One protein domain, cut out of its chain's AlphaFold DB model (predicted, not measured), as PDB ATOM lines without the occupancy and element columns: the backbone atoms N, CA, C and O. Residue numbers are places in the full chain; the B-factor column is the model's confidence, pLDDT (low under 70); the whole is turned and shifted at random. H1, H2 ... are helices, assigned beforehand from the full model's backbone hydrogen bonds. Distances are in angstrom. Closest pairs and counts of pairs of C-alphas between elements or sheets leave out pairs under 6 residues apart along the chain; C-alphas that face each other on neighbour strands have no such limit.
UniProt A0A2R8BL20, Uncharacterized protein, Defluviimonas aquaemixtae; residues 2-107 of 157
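What this domain is: This is residues 2 to 107 of the 157 residues of an uncharacterized protein of Defluviimonas aquaemixtae (UniProt A0A2R8BL20). Four helices make a loose, open frame: H4 is an upright with a short helix at each end, H3 at its beginning and H2 at its end, while the long helix H1 runs separately and touches no helix. The beginning of the printed part, residues 2 to 11, of which 6 to 11 belong to H1, sticks out; a long loop, residues 49 to 63, joins H2 to H3; and the tail, residues 94 to 107, turns back from H4 toward H1. The printed part has 106 residues with four named helices, in the order H1, H2, H3, H4, and no named strand; its class is all helix. It is loose, with a radius of gyration of the C-alphas of 17.0 A, and only just flat, with spans of 51 by 40 by 22 A.

How they stand to each other: H1, residues 6 to 30, comes first, and H2, residues 41 to 48, follows it; the two are apart. H3, residues 64 to 72, is apart from both H1 and H2. H4, residues 77 to 93, is apart from H1 but touches H2 and H3. With residues 90 to 93 alone it touches H2, the closest C-alphas being those of Ala 47 and Leu 93, 6.8 A apart. Their lines stand at 71 degrees, only just about perpendicular. With residues 77 to 81 alone H4 touches H3, the closest C-alphas being those of Phe 70 and Tyr 77, 5.2 A apart. Their lines stand at 70.1 degrees, again only just about perpendicular. In H1, H2, H3 and H4 every O i to N i+4 pair is within hydrogen-bond range.

Where its parts are: H1, Lys 6 to Arg 30, begins at C-alpha 6, (41.106, 34.813, -44.389), and measures 36.3 A from first to last C-alpha. H2 runs from Arg 41 to Arg 48, 10.8 A, and H3 from Glu 64 to Ala 72, 12.3 A. H4 begins at C-alpha 77, (55.349, 12.631, -32.457), and ends 24.4 A away at C-alpha 93, (45.910, 19.396, -10.999).

The domain as a whole: The two C-alphas farthest apart are those of Thr 2 and Ala 54, 52.2 A. The printed part has no cut. The link from H2 to H3, 15 residues, is long; that from H1 to H2 is short, and that from H3 to H4 is tight. Residues 33 to 38, 48 to 54 and 56 to 61 also stand free. The mean pLDDT of the printed part is 75.3, and 40 residues are under 70, among them residues 22 to 39 and 96 to 107.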
ATOM      1  N   THR A   2      36.119  46.892 -40.361       52.72
ATOM      2  CA  THR A   2      37.379  46.330 -40.862       52.72
ATOM      3  C   THR A   2      37.103  44.937 -41.422       52.72
ATOM      4  O   THR A   2      36.587  44.075 -40.717       52.72
ATOM      5  N   ARG A   3      37.379  44.717 -42.710       57.19
ATOM      6  CA  ARG A   3      37.141  43.428 -43.371       57.19
ATOM      7  C   ARG A   3      38.181  42.423 -42.861       57.19
ATOM      8  O   ARG A   3      39.352  42.562 -43.195       57.19
ATOM      9  N   GLN A   4      37.757  41.447 -42.059       69.56
ATOM     10  CA  GLN A   4      38.648  40.401 -41.548       69.56
ATOM     11  C   GLN A   4      39.304  39.621 -42.695       69.56
ATOM     12  O   GLN A   4      38.653  39.252 -43.683       69.56
ATOM     13  N   THR A   5      40.595  39.356 -42.544       78.50
ATOM     14  CA  THR A   5      41.405  38.548 -43.458       78.50
ATOM     15  C   THR A   5      41.045  37.061 -43.346       78.50
ATOM     16  O   THR A   5      40.496  36.602 -42.346       78.50
ATOM     17  N   LYS A   6      41.361  36.268 -44.381       74.25
ATOM     18  CA  LYS A   6      41.106  34.813 -44.389       74.25
ATOM     19  C   LYS A   6      41.752  34.103 -43.185       74.25
ATOM     20  O   LYS A   6      41.099  33.287 -42.548       74.25
ATOM     21  N   ALA A   7      42.985  34.475 -42.840       73.00
ATOM     22  CA  ALA A   7      43.718  33.891 -41.717       73.00
ATOM     23  C   ALA A   7      43.089  34.221 -40.350       73.00
ATOM     24  O   ALA A   7      43.127  33.400 -39.439       73.00
ATOM     25  N   GLU A   8      42.502  35.411 -40.190       70.69
ATOM     26  CA  GLU A   8      41.781  35.775 -38.960       70.69
ATOM     27  C   GLU A   8      40.511  34.943 -38.795       70.69
ATOM     28  O   GLU A   8      40.247  34.451 -37.700       70.69
ATOM     29  N   LYS A   9      39.781  34.701 -39.888       69.94
ATOM     30  CA  LYS A   9      38.596  33.832 -39.880       69.94
ATOM     31  C   LYS A   9      38.934  32.384 -39.538       69.94
ATOM     32  O   LYS A   9      38.217  31.762 -38.765       69.94
ATOM     33  N   GLU A  10      40.029  31.854 -40.081       71.25
ATOM     34  CA  GLU A  10      40.500  30.496 -39.772       71.25
ATOM     35  C   GLU A  10      40.906  30.359 -38.298       71.25
ATOM     36  O   GLU A  10      40.515  29.399 -37.637       71.25
ATOM     37  N   LYS A  11      41.629  31.345 -37.748       70.38
ATOM     38  CA  LYS A  11      41.971  31.374 -36.316       70.38
ATOM     39  C   LYS A  11      40.734  31.426 -35.430       70.38
ATOM     40  O   LYS A  11      40.688  30.748 -34.409       70.38
ATOM     41  N   LEU A  12      39.755  32.234 -35.818       71.00
ATOM     42  CA  LEU A  12      38.505  32.370 -35.093       71.00
ATOM     43  C   LEU A  12      37.718  31.055 -35.103       71.00
ATOM     44  O   LEU A  12      37.323  30.587 -34.042       71.00
ATOM     45  N   ALA A  13      37.584  30.404 -36.261       71.00
ATOM     46  CA  ALA A  13      36.945  29.093 -36.375       71.00
ATOM     47  C   ALA A  13      37.634  28.026 -35.502       71.00
ATOM     48  O   ALA A  13      36.958  27.313 -34.765       71.00
ATOM     49  N   ALA A  14      38.970  27.972 -35.507       70.25
ATOM     50  CA  ALA A  14      39.722  27.066 -34.638       70.25
ATOM     51  C   ALA A  14      39.502  27.368 -33.142       70.25
ATOM     52  O   ALA A  14      39.452  26.464 -32.309       70.25
ATOM     53  N   TYR A  15      39.351  28.643 -32.785       68.94
ATOM     54  CA  TYR A  15      39.065  29.057 -31.415       68.94
ATOM     55  C   TYR A  15      37.637  28.695 -30.972       68.94
ATOM     56  O   TYR A  15      37.446  28.250 -29.841       68.94
ATOM     57  N   HIS A  16      36.651  28.820 -31.864       68.38
ATOM     58  CA  HIS A  16      35.288  28.336 -31.638       68.38
ATOM     59  C   HIS A  16      35.256  26.834 -31.368       68.38
ATOM     60  O   HIS A  16      34.673  26.393 -30.381       68.38
ATOM     61  N   GLU A  17      35.906  26.056 -32.233       69.81
ATOM     62  CA  GLU A  17      35.980  24.605 -32.101       69.81
ATOM     63  C   GLU A  17      36.644  24.199 -30.779       69.81
ATOM     64  O   GLU A  17      36.139  23.334 -30.060       69.81
ATOM     65  N   LEU A  18      37.718  24.895 -30.391       72.44
ATOM     66  CA  LEU A  18      38.345  24.739 -29.081       72.44
ATOM     67  C   LEU A  18      37.363  25.034 -27.937       72.44
ATOM     68  O   LEU A  18      37.327  24.285 -26.962       72.44
ATOM     69  N   ALA A  19      36.581  26.110 -28.026       68.19
ATOM     70  CA  ALA A  19      35.636  26.502 -26.982       68.19
ATOM     71  C   ALA A  19      34.473  25.504 -26.831       68.19
ATOM     72  O   ALA A  19      34.059  25.216 -25.706       68.19
ATOM     73  N   GLU A  20      33.958  24.960 -27.935       67.62
ATOM     74  CA  GLU A  20      32.962  23.878 -27.921       67.62
ATOM     75  C   GLU A  20      33.552  22.585 -27.349       67.62
ATOM     76  O   GLU A  20      32.993  21.998 -26.423       67.62
ATOM     77  N   THR A  21      34.744  22.193 -27.808       70.50
ATOM     78  CA  THR A  21      35.446  21.003 -27.303       70.50
ATOM     79  C   THR A  21      35.720  21.111 -25.804       70.50
ATOM     80  O   THR A  21      35.514  20.154 -25.066       70.50
ATOM     81  N   MET A  22      36.131  22.286 -25.316       69.44
ATOM     82  CA  MET A  22      36.360  22.524 -23.887       69.44
ATOM     83  C   MET A  22      35.067  22.448 -23.062       69.44
ATOM     84  O   MET A  22      35.119  21.992 -21.919       69.44
ATOM     85  N   ARG A  23      33.915  22.845 -23.624       65.50
ATOM     86  CA  ARG A  23      32.597  22.676 -22.987       65.50
ATOM     87  C   ARG A  23      32.165  21.209 -22.943       65.50
ATOM     88  O   ARG A  23      31.749  20.741 -21.889       65.50
ATOM     89  N   GLY A  24      32.317  20.468 -24.041       66.06
ATOM     90  CA  GLY A  24      32.017  19.030 -24.075       66.06
ATOM     91  C   GLY A  24      32.907  18.224 -23.123       66.06
ATOM     92  O   GLY A  24      32.416  17.446 -22.309       66.06
ATOM     93  N   LEU A  25      34.216  18.495 -23.143       66.19
ATOM     94  CA  LEU A  25      35.187  17.868 -22.247       66.19
ATOM     95  C   LEU A  25      34.883  18.161 -20.770       66.19
ATOM     96  O   LEU A  25      35.150  17.325 -19.910       66.19
ATOM     97  N   GLU A  26      34.324  19.329 -20.447       62.72
ATOM     98  CA  GLU A  26      33.886  19.628 -19.085       62.72
ATOM     99  C   GLU A  26      32.769  18.689 -18.626       62.72
ATOM    100  O   GLU A  26      32.854  18.175 -17.512       62.72
ATOM    101  N   ALA A  27      31.747  18.463 -19.452       60.91
ATOM    102  CA  ALA A  27      30.634  17.583 -19.105       60.91
ATOM    103  C   ALA A  27      31.131  16.160 -18.802       60.91
ATOM    104  O   ALA A  27      30.796  15.595 -17.757       60.91
ATOM    105  N   ASP A  28      32.024  15.641 -19.645       62.94
ATOM    106  CA  ASP A  28      32.639  14.324 -19.463       62.94
ATOM    107  C   ASP A  28      33.539  14.265 -18.219       62.94
ATOM    108  O   ASP A  28      33.528  13.284 -17.474       62.94
ATOM    109  N   LEU A  29      34.300  15.328 -17.936       63.03
ATOM    110  CA  LEU A  29      35.160  15.397 -16.750       63.03
ATOM    111  C   LEU A  29      34.379  15.657 -15.450       63.03
ATOM    112  O   LEU A  29      34.850  15.272 -14.376       63.03
ATOM    113  N   ARG A  30      33.197  16.286 -15.513       61.34
ATOM    114  CA  ARG A  30      32.293  16.486 -14.365       61.34
ATOM    115  C   ARG A  30      31.623  15.190 -13.919       61.34
ATOM    116  O   ARG A  30      31.268  15.108 -12.747       61.34
ATOM    117  N   TRP A  31      31.548  14.161 -14.773       53.00
ATOM    118  CA  TRP A  31      30.964  12.847 -14.447       53.00
ATOM    119  C   TRP A  31      31.571  12.182 -13.186       53.00
ATOM    120  O   TRP A  31      30.974  11.268 -12.621       53.00
ATOM    121  N   GLY A  32      32.733  12.642 -12.694       51.91
ATOM    122  CA  GLY A  32      33.357  12.170 -11.447       51.91
ATOM    123  C   GLY A  32      33.460  13.181 -10.292       51.91
ATOM    124  O   GLY A  32      33.920  12.802  -9.214       51.91
ATOM    125  N   LEU A  33      33.073  14.449 -10.476       55.88
ATOM    126  CA  LEU A  33      33.071  15.469  -9.416       55.88
ATOM    127  C   LEU A  33      31.618  15.768  -9.009       55.88
ATOM    128  O   LEU A  33      31.011  16.699  -9.525       55.88
ATOM    129  N   ASN A  34      31.065  14.990  -8.069       49.06
ATOM    130  CA  ASN A  34      29.738  15.223  -7.472       49.06
ATOM    131  C   ASN A  34      29.697  16.556  -6.696       49.06
ATOM    132  O   ASN A  34      29.905  16.554  -5.481       49.06
ATOM    133  N   ASP A  35      29.501  17.685  -7.387       50.91
ATOM    134  CA  ASP A  35      29.375  19.053  -6.840       50.91
ATOM    135  C   ASP A  35      30.478  19.488  -5.853       50.91
ATOM    136  O   ASP A  35      30.371  20.480  -5.132       50.91
ATOM    137  N   SER A  36      31.591  18.759  -5.821       50.53
ATOM    138  CA  SER A  36      32.694  18.997  -4.902       50.53
ATOM    139  C   SER A  36      33.830  19.679  -5.647       50.53
ATOM    140  O   SER A  36      34.431  19.082  -6.529       50.53
ATOM    141  N   LEU A  37      34.227  20.882  -5.216       55.84
ATOM    142  CA  LEU A  37      35.465  21.549  -5.667       55.84
ATOM    143  C   LEU A  37      36.754  20.779  -5.295       55.84
ATOM    144  O   LEU A  37      37.865  21.256  -5.529       55.84
ATOM    145  N   ARG A  38      36.640  19.599  -4.673       60.03
ATOM    146  CA  ARG A  38      37.772  18.773  -4.259       60.03
ATOM    147  C   ARG A  38      38.143  17.789  -5.364       60.03
ATOM    148  O   ARG A  38      37.319  16.988  -5.790       60.03
ATOM    149  N   LEU A  39      39.414  17.811  -5.767       65.50
ATOM    150  CA  LEU A  39      39.988  16.810  -6.667       65.50
ATOM    151  C   LEU A  39      39.850  15.397  -6.056       65.50
ATOM    152  O   LEU A  39      40.109  15.256  -4.853       65.50
ATOM    153  N   PRO A  40      39.520  14.356  -6.846       71.19
ATOM    154  CA  PRO A  40      39.526  12.962  -6.393       71.19
ATOM    155  C   PRO A  40      40.856  12.555  -5.736       71.19
ATOM    156  O   PRO A  40      41.916  13.097  -6.066       71.19
ATOM    157  N   ARG A  41      40.833  11.599  -4.796       71.44
ATOM    158  CA  ARG A  41      42.039  11.200  -4.036       71.44
ATOM    159  C   ARG A  41      43.140  10.666  -4.951       71.44
ATOM    160  O   ARG A  41      44.304  11.020  -4.786       71.44
ATOM    161  N   GLU A  42      42.762   9.892  -5.955       76.75
ATOM    162  CA  GLU A  42      43.642   9.291  -6.955       76.75
ATOM    163  C   GLU A  42      44.416  10.371  -7.724       76.75
ATOM    164  O   GLU A  42      45.592  10.212  -8.046       76.75
ATOM    165  N   TRP A  43      43.772  11.511  -7.977       76.62
ATOM    166  CA  TRP A  43      44.364  12.648  -8.679       76.62
ATOM    167  C   TRP A  43      45.341  13.412  -7.785       76.62
ATOM    168  O   TRP A  43      46.412  13.826  -8.233       76.62
ATOM    169  N   GLN A  44      45.016  13.544  -6.497       73.31
ATOM    170  CA  GLN A  44      45.922  14.136  -5.510       73.31
ATOM    171  C   GLN A  44      47.201  13.307  -5.351       73.31
ATOM    172  O   GLN A  44      48.289  13.866  -5.213       73.31
ATOM    173  N   GLU A  45      47.099  11.978  -5.400       81.31
ATOM    174  CA  GLU A  45      48.267  11.100  -5.356       81.31
ATOM    175  C   GLU A  45      49.182  11.290  -6.565       81.31
ATOM    176  O   GLU A  45      50.401  11.304  -6.402       81.31
ATOM    177  N   ILE A  46      48.621  11.485  -7.763       82.38
ATOM    178  CA  ILE A  46      49.407  11.763  -8.974       82.38
ATOM    179  C   ILE A  46      50.269  13.016  -8.780       82.38
ATOM    180  O   ILE A  46      51.456  12.983  -9.104       82.38
ATOM    181  N   ALA A  47      49.710  14.085  -8.204       74.75
ATOM    182  CA  ALA A  47      50.440  15.329  -7.942       74.75
ATOM    183  C   ALA A  47      51.572  15.170  -6.906       74.75
ATOM    184  O   ALA A  47      52.554  15.907  -6.947       74.75
ATOM    185  N   ARG A  48      51.450  14.209  -5.980       79.25
ATOM    186  CA  ARG A  48      52.428  13.966  -4.905       79.25
ATOM    187  C   ARG A  48      53.555  13.007  -5.293       79.25
ATOM    188  O   ARG A  48      54.510  12.876  -4.531       79.25
ATOM    189  N   ARG A  49      53.459  12.312  -6.432       79.88
ATOM    190  CA  ARG A  49      54.472  11.331  -6.855       79.88
ATOM    191  C   ARG A  49      55.744  12.034  -7.351       79.88
ATOM    192  O   ARG A  49      55.676  12.767  -8.338       79.88
ATOM    193  N   PRO A  50      56.912  11.788  -6.733       69.50
ATOM    194  CA  PRO A  50      58.173  12.332  -7.218       69.50
ATOM    195  C   PRO A  50      58.664  11.592  -8.476       69.50
ATOM    196  O   PRO A  50      58.476  10.384  -8.620       69.50
ATOM    197  N   GLY A  51      59.354  12.317  -9.363       77.25
ATOM    198  CA  GLY A  51      60.097  11.751 -10.497       77.25
ATOM    199  C   GLY A  51      59.316  11.576 -11.808       77.25
ATOM    200  O   GLY A  51      58.157  11.970 -11.951       77.25
ATOM    201  N   VAL A  52      59.991  11.000 -12.811       74.81
ATOM    202  CA  VAL A  52      59.393  10.674 -14.115       74.81
ATOM    203  C   VAL A  52      58.635   9.349 -13.982       74.81
ATOM    204  O   VAL A  52      59.261   8.324 -13.718       74.81
ATOM    205  N   PRO A  53      57.305   9.321 -14.160       81.06
ATOM    206  CA  PRO A  53      56.546   8.089 -14.025       81.06
ATOM    207  C   PRO A  53      56.835   7.139 -15.185       81.06
ATOM    208  O   PRO A  53      57.083   7.559 -16.319       81.06
ATOM    209  N   ALA A  54      56.748   5.842 -14.896       86.56
ATOM    210  CA  ALA A  54      56.874   4.797 -15.900       86.56
ATOM    211  C   ALA A  54      55.785   4.932 -16.977       86.56
ATOM    212  O   ALA A  54      54.616   5.191 -16.680       86.56
ATOM    213  N   LYS A  55      56.169   4.718 -18.239       88.75
ATOM    214  CA  LYS A  55      55.228   4.675 -19.362       88.75
ATOM    215  C   LYS A  55      54.454   3.358 -19.313       88.75
ATOM    216  O   LYS A  55      55.052   2.291 -19.204       88.75
ATOM    217  N   ARG A  56      53.128   3.431 -19.416       90.50
ATOM    218  CA  ARG A  56      52.254   2.264 -19.588       90.50
ATOM    219  C   ARG A  56      51.883   2.145 -21.062       90.50
ATOM    220  O   ARG A  56      51.476   3.132 -21.666       90.50
ATOM    221  N   MET A  57      52.046   0.952 -21.633       92.00
ATOM    222  CA  MET A  57      51.557   0.664 -22.978       92.00
ATOM    223  C   MET A  57      50.038   0.527 -22.915       92.00
ATOM    224  O   MET A  57      49.521  -0.311 -22.179       92.00
ATOM    225  N   VAL A  58      49.343   1.371 -23.667       91.81
ATOM    226  CA  VAL A  58      47.888   1.344 -23.819       91.81
ATOM    227  C   VAL A  58      47.555   1.476 -25.298       91.81
ATOM    228  O   VAL A  58      48.259   2.169 -26.035       91.81
ATOM    229  N   THR A  59      46.493   0.808 -25.736       93.19
ATOM    230  CA  THR A  59      45.971   0.953 -27.096       93.19
ATOM    231  C   THR A  59      44.873   2.006 -27.073       93.19
ATOM    232  O   THR A  59      43.814   1.779 -26.497       93.19
ATOM    233  N   ILE A  60      45.132   3.157 -27.691       92.06
ATOM    234  CA  ILE A  60      44.154   4.233 -27.870       92.06
ATOM    235  C   ILE A  60      43.997   4.525 -29.360       92.06
ATOM    236  O   ILE A  60      44.943   4.355 -30.133       92.06
ATOM    237  N   ARG A  61      42.803   4.959 -29.758       93.31
ATOM    238  CA  ARG A  61      42.567   5.560 -31.072       93.31
ATOM    239  C   ARG A  61      42.638   7.076 -30.908       93.31
ATOM    240  O   ARG A  61      42.189   7.592 -29.891       93.31
ATOM    241  N   LEU A  62      43.264   7.743 -31.868       93.00
ATOM    242  CA  LEU A  62      43.380   9.197 -31.940       93.00
ATOM    243  C   LEU A  62      42.777   9.642 -33.267       93.00
ATOM    244  O   LEU A  62      42.859   8.884 -34.240       93.00
ATOM    245  N   ASP A  63      42.228  10.849 -33.294       94.12
ATOM    246  CA  ASP A  63      41.673  11.432 -34.510       94.12
ATOM    247  C   ASP A  63      42.758  11.613 -35.578       94.12
ATOM    248  O   ASP A  63      43.950  11.792 -35.289       94.12
ATOM    249  N   GLU A  64      42.349  11.496 -36.838       95.88
ATOM    250  CA  GLU A  64      43.265  11.478 -37.977       95.88
ATOM    251  C   GLU A  64      44.053  12.788 -38.102       95.88
ATOM    252  O   GLU A  64      45.271  12.778 -38.305       95.88
ATOM    253  N   ASP A  65      43.368  13.911 -37.923       94.62
ATOM    254  CA  ASP A  65      43.907  15.265 -37.970       94.62
ATOM    255  C   ASP A  65      44.870  15.551 -36.809       94.62
ATOM    256  O   ASP A  65      45.948  16.108 -37.027       94.62
ATOM    257  N   VAL A  66      44.567  15.074 -35.599       93.81
ATOM    258  CA  VAL A  66      45.471  15.120 -34.443       93.81
ATOM    259  C   VAL A  66      46.762  14.369 -34.769       93.81
ATOM    260  O   VAL A  66      47.868  14.883 -34.570       93.81
ATOM    261  N   VAL A  67      46.657  13.156 -35.319       95.25
ATOM    262  CA  VAL A  67      47.837  12.376 -35.715       95.25
ATOM    263  C   VAL A  67      48.623  13.092 -36.814       95.25
ATOM    264  O   VAL A  67      49.853  13.161 -36.722       95.25
ATOM    265  N   ALA A  68      47.949  13.649 -37.823       96.19
ATOM    266  CA  ALA A  68      48.579  14.402 -38.905       96.19
ATOM    267  C   ALA A  68      49.330  15.636 -38.379       96.19
ATOM    268  O   ALA A  68      50.506  15.822 -38.708       96.19
ATOM    269  N   PHE A  69      48.706  16.414 -37.490       95.00
ATOM    270  CA  PHE A  69      49.298  17.580 -36.836       95.00
ATOM    271  C   PHE A  69      50.595  17.221 -36.105       95.00
ATOM    272  O   PHE A  69      51.646  17.832 -36.328       95.00
ATOM    273  N   PHE A  70      50.572  16.178 -35.269       96.12
ATOM    274  CA  PHE A  70      51.765  15.778 -34.526       96.12
ATOM    275  C   PHE A  70      52.843  15.148 -35.414       96.12
ATOM    276  O   PHE A  70      54.035  15.331 -35.141       96.12
ATOM    277  N   ARG A  71      52.455  14.432 -36.477       95.81
ATOM    278  CA  ARG A  71      53.391  13.869 -37.463       95.81
ATOM    279  C   ARG A  71      54.103  14.943 -38.276       95.81
ATOM    280  O   ARG A  71      55.293  14.777 -38.537       95.81
ATOM    281  N   ALA A  72      53.429  16.041 -38.618       96.56
ATOM    282  CA  ALA A  72      54.032  17.160 -39.344       96.56
ATOM    283  C   ALA A  72      55.223  17.787 -38.590       96.56
ATOM    284  O   ALA A  72      56.146  18.308 -39.207       96.56
ATOM    285  N   MET A  73      55.264  17.659 -37.257       93.56
ATOM    286  CA  MET A  73      56.391  18.095 -36.419       93.56
ATOM    287  C   MET A  73      57.594  17.126 -36.417       93.56
ATOM    288  O   MET A  73      58.570  17.351 -35.700       93.56
ATOM    289  N   GLY A  74      57.538  16.027 -37.174       94.38
ATOM    290  CA  GLY A  74      58.642  15.086 -37.369       94.38
ATOM    291  C   GLY A  74      58.713  13.935 -36.358       94.38
ATOM    292  O   GLY A  74      57.766  13.630 -35.623       94.38
ATOM    293  N   ALA A  75      59.873  13.271 -36.319       94.19
ATOM    294  CA  ALA A  75      60.113  12.087 -35.495       94.19
ATOM    295  C   ALA A  75      59.912  12.361 -33.994       94.19
ATOM    296  O   ALA A  75      60.263  13.428 -33.489       94.19
ATOM    297  N   GLY A  76      59.344  11.389 -33.272       92.50
ATOM    298  CA  GLY A  76      59.002  11.532 -31.850       92.50
ATOM    299  C   GLY A  76      57.601  12.095 -31.578       92.50
ATOM    300  O   GLY A  76      57.312  12.480 -30.445       92.50
ATOM    301  N   TYR A  77      56.719  12.120 -32.583       95.19
ATOM    302  CA  TYR A  77      55.349  12.631 -32.457       95.19
ATOM    303  C   TYR A  77      54.550  11.970 -31.317       95.19
ATOM    304  O   TYR A  77      53.883  12.668 -30.562       95.19
ATOM    305  N   LEU A  78      54.704  10.659 -31.096       92.00
ATOM    306  CA  LEU A  78      54.068   9.947 -29.976       92.00
ATOM    307  C   LEU A  78      54.531  10.467 -28.605       92.00
ATOM    308  O   LEU A  78      53.729  10.625 -27.686       92.00
ATOM    309  N   THR A  79      55.824  10.777 -28.462       92.75
ATOM    310  CA  THR A  79      56.366  11.375 -27.232       92.75
ATOM    311  C   THR A  79      55.788  12.770 -27.007       92.75
ATOM    312  O   THR A  79      55.465  13.110 -25.870       92.75
ATOM    313  N   ARG A  80      55.616  13.558 -28.079       94.00
ATOM    314  CA  ARG A  80      54.979  14.882 -28.018       94.00
ATOM    315  C   ARG A  80      53.506  14.797 -27.631       94.00
ATOM    316  O   ARG A  80      53.104  15.531 -26.736       94.00
ATOM    317  N   ILE A  81      52.742  13.874 -28.217       94.31
ATOM    318  CA  ILE A  81      51.343  13.622 -27.833       94.31
ATOM    319  C   ILE A  81      51.266  13.344 -26.330       94.31
ATOM    320  O   ILE A  81      50.544  14.021 -25.603       94.31
ATOM    321  N   ASN A  82      52.088  12.418 -25.829       93.12
ATOM    322  CA  ASN A  82      52.115  12.103 -24.403       93.12
ATOM    323  C   ASN A  82      52.523  13.305 -23.525       93.12
ATOM    324  O   ASN A  82      52.001  13.465 -22.424       93.12
ATOM    325  N   ALA A  83      53.448  14.152 -23.988       90.50
ATOM    326  CA  ALA A  83      53.830  15.369 -23.274       90.50
ATOM    327  C   ALA A  83      52.672  16.375 -23.189       90.50
ATOM    328  O   ALA A  83      52.443  16.925 -22.118       90.50
ATOM    329  N   VAL A  84      51.906  16.564 -24.267       91.94
ATOM    330  CA  VAL A  84      50.730  17.449 -24.282       91.94
ATOM    331  C   VAL A  84      49.649  16.945 -23.330       91.94
ATOM    332  O   VAL A  84      49.193  17.704 -22.476       91.94
ATOM    333  N   LEU A  85      49.315  15.652 -23.396       90.81
ATOM    334  CA  LEU A  85      48.355  15.031 -22.476       90.81
ATOM    335  C   LEU A  85      48.792  15.191 -21.012       90.81
ATOM    336  O   LEU A  85      47.986  15.521 -20.140       90.81
ATOM    337  N   ARG A  86      50.092  15.025 -20.736       88.00
ATOM    338  CA  ARG A  86      50.663  15.233 -19.400       88.00
ATOM    339  C   ARG A  86      50.556  16.688 -18.948       88.00
ATOM    340  O   ARG A  86      50.204  16.927 -17.798       88.00
ATOM    341  N   THR A  87      50.881  17.644 -19.814       86.06
ATOM    342  CA  THR A  87      50.807  19.073 -19.494       86.06
ATOM    343  C   THR A  87      49.379  19.481 -19.170       86.06
ATOM    344  O   THR A  87      49.165  20.150 -18.164       86.06
ATOM    345  N   PHE A  88      48.402  19.019 -19.954       84.31
ATOM    346  CA  PHE A  88      46.987  19.257 -19.676       84.31
ATOM    347  C   PHE A  88      46.579  18.711 -18.299       84.31
ATOM    348  O   PHE A  88      46.039  19.448 -17.473       84.31
ATOM    349  N   MET A  89      46.926  17.452 -18.003       85.00
ATOM    350  CA  MET A  89      46.679  16.835 -16.695       85.00
ATOM    351  C   MET A  89      47.303  17.649 -15.548       85.00
ATOM    352  O   MET A  89      46.635  17.930 -14.556       85.00
ATOM    353  N   LEU A  90      48.574  18.053 -15.665       82.62
ATOM    354  CA  LEU A  90      49.265  18.825 -14.626       82.62
ATOM    355  C   LEU A  90      48.667  20.222 -14.445       82.62
ATOM    356  O   LEU A  90      48.479  20.652 -13.311       82.62
ATOM    357  N   ALA A  91      48.335  20.912 -15.535       79.81
ATOM    358  CA  ALA A  91      47.700  22.223 -15.477       79.81
ATOM    359  C   ALA A  91      46.333  22.155 -14.775       79.81
ATOM    360  O   ALA A  91      45.983  23.060 -14.016       79.81
ATOM    361  N   ARG A  92      45.599  21.049 -14.955       76.25
ATOM    362  CA  ARG A  92      44.346  20.778 -14.241       76.25
ATOM    363  C   ARG A  92      44.570  20.517 -12.751       76.25
ATOM    364  O   ARG A  92      43.880  21.110 -11.929       76.25
ATOM    365  N   LEU A  93      45.550  19.678 -12.398       77.19
ATOM    366  CA  LEU A  93      45.910  19.396 -10.999       77.19
ATOM    367  C   LEU A  93      46.407  20.646 -10.259       77.19
ATOM    368  O   LEU A  93      46.154  20.792  -9.067       77.19
ATOM    369  N   ALA A  94      47.087  21.549 -10.967       76.69
ATOM    370  CA  ALA A  94      47.556  22.828 -10.440       76.69
ATOM    371  C   ALA A  94      46.455  23.902 -10.354       76.69
ATOM    372  O   ALA A  94      46.709  24.982  -9.831       76.69
ATOM    373  N   GLY A  95      45.255  23.641 -10.889       72.94
ATOM    374  CA  GLY A  95      44.169  24.622 -10.953       72.94
ATOM    375  C   GLY A  95      44.403  25.770 -11.944       72.94
ATOM    376  O   GLY A  95      43.647  26.733 -11.930       72.94
ATOM    377  N   LEU A  96      45.424  25.678 -12.806       68.75
ATOM    378  CA  LEU A  96      45.730  26.678 -13.842       68.75
ATOM    379  C   LEU A  96      44.764  26.597 -15.024       68.75
ATOM    380  O   LEU A  96      44.488  27.595 -15.681       68.75
ATOM    381  N   VAL A  97      44.261  25.394 -15.290       67.56
ATOM    382  CA  VAL A  97      43.151  25.163 -16.210       67.56
ATOM    383  C   VAL A  97      41.927  24.866 -15.355       67.56
ATOM    384  O   VAL A  97      41.749  23.761 -14.835       67.56
ATOM    385  N   THR A  98      41.099  25.881 -15.151       59.69
ATOM    386  CA  THR A  98      39.717  25.710 -14.699       59.69
ATOM    387  C   THR A  98      38.854  25.228 -15.862       59.69
ATOM    388  O   THR A  98      39.210  25.421 -17.022       59.69
ATOM    389  N   GLY A  99      37.717  24.593 -15.556       54.94
ATOM    390  CA  GLY A  99      36.676  24.358 -16.562       54.94
ATOM    391  C   GLY A  99      36.212  25.675 -17.221       54.94
ATOM    392  O   GLY A  99      36.691  26.750 -16.845       54.94
ATOM    393  N   PRO A 100      35.285  25.630 -18.188       50.28
ATOM    394  CA  PRO A 100      34.827  26.771 -18.989       50.28
ATOM    395  C   PRO A 100      34.344  27.999 -18.203       50.28
ATOM    396  O   PRO A 100      34.243  29.068 -18.788       50.28
ATOM    397  N   GLU A 101      34.175  27.931 -16.881       49.12
ATOM    398  CA  GLU A 101      34.019  29.113 -16.018       49.12
ATOM    399  C   GLU A 101      35.175  30.135 -16.162       49.12
ATOM    400  O   GLU A 101      34.981  31.337 -15.976       49.12
ATOM    401  N   GLY A 102      36.379  29.677 -16.537       46.22
ATOM    402  CA  GLY A 102      37.523  30.540 -16.861       46.22
ATOM    403  C   GLY A 102      37.633  30.933 -18.340       46.22
ATOM    404  O   GLY A 102      38.265  31.941 -18.662       46.22
ATOM    405  N   VAL A 103      37.011  30.171 -19.246       53.12
ATOM    406  CA  VAL A 103      36.997  30.455 -20.686       53.12
ATOM    407  C   VAL A 103      35.770  31.313 -20.972       53.12
ATOM    408  O   VAL A 103      34.714  30.815 -21.349       53.12
ATOM    409  N   ARG A 104      35.896  32.629 -20.776       48.97
ATOM    410  CA  ARG A 104      34.848  33.592 -21.148       48.97
ATOM    411  C   ARG A 104      34.809  33.762 -22.662       48.97
ATOM    412  O   ARG A 104      35.206  34.799 -23.185       48.97
ATOM    413  N   TYR A 105      34.371  32.724 -23.363       52.78
ATOM    414  CA  TYR A 105      34.021  32.843 -24.762       52.78
ATOM    415  C   TYR A 105      32.567  33.301 -24.877       52.78
ATOM    416  O   TYR A 105      31.649  32.552 -24.549       52.78
ATOM    417  N   GLN A 106      32.370  34.547 -25.302       58.56
ATOM    418  CA  GLN A 106      31.079  35.047 -25.764       58.56
ATOM    419  C   GLN A 106      31.214  35.274 -27.270       58.56
ATOM    420  O   GLN A 106      31.932  36.205 -27.650       58.56
ATOM    421  N   PRO A 107      30.613  34.422 -28.121       56.16
ATOM    422  CA  PRO A 107      30.622  34.663 -29.555       56.16
ATOM    423  C   PRO A 107      29.983  36.021 -29.847       56.16
ATOM    424  O   PRO A 107      28.991  36.407 -29.228       56.16
TER     425      PRO A 107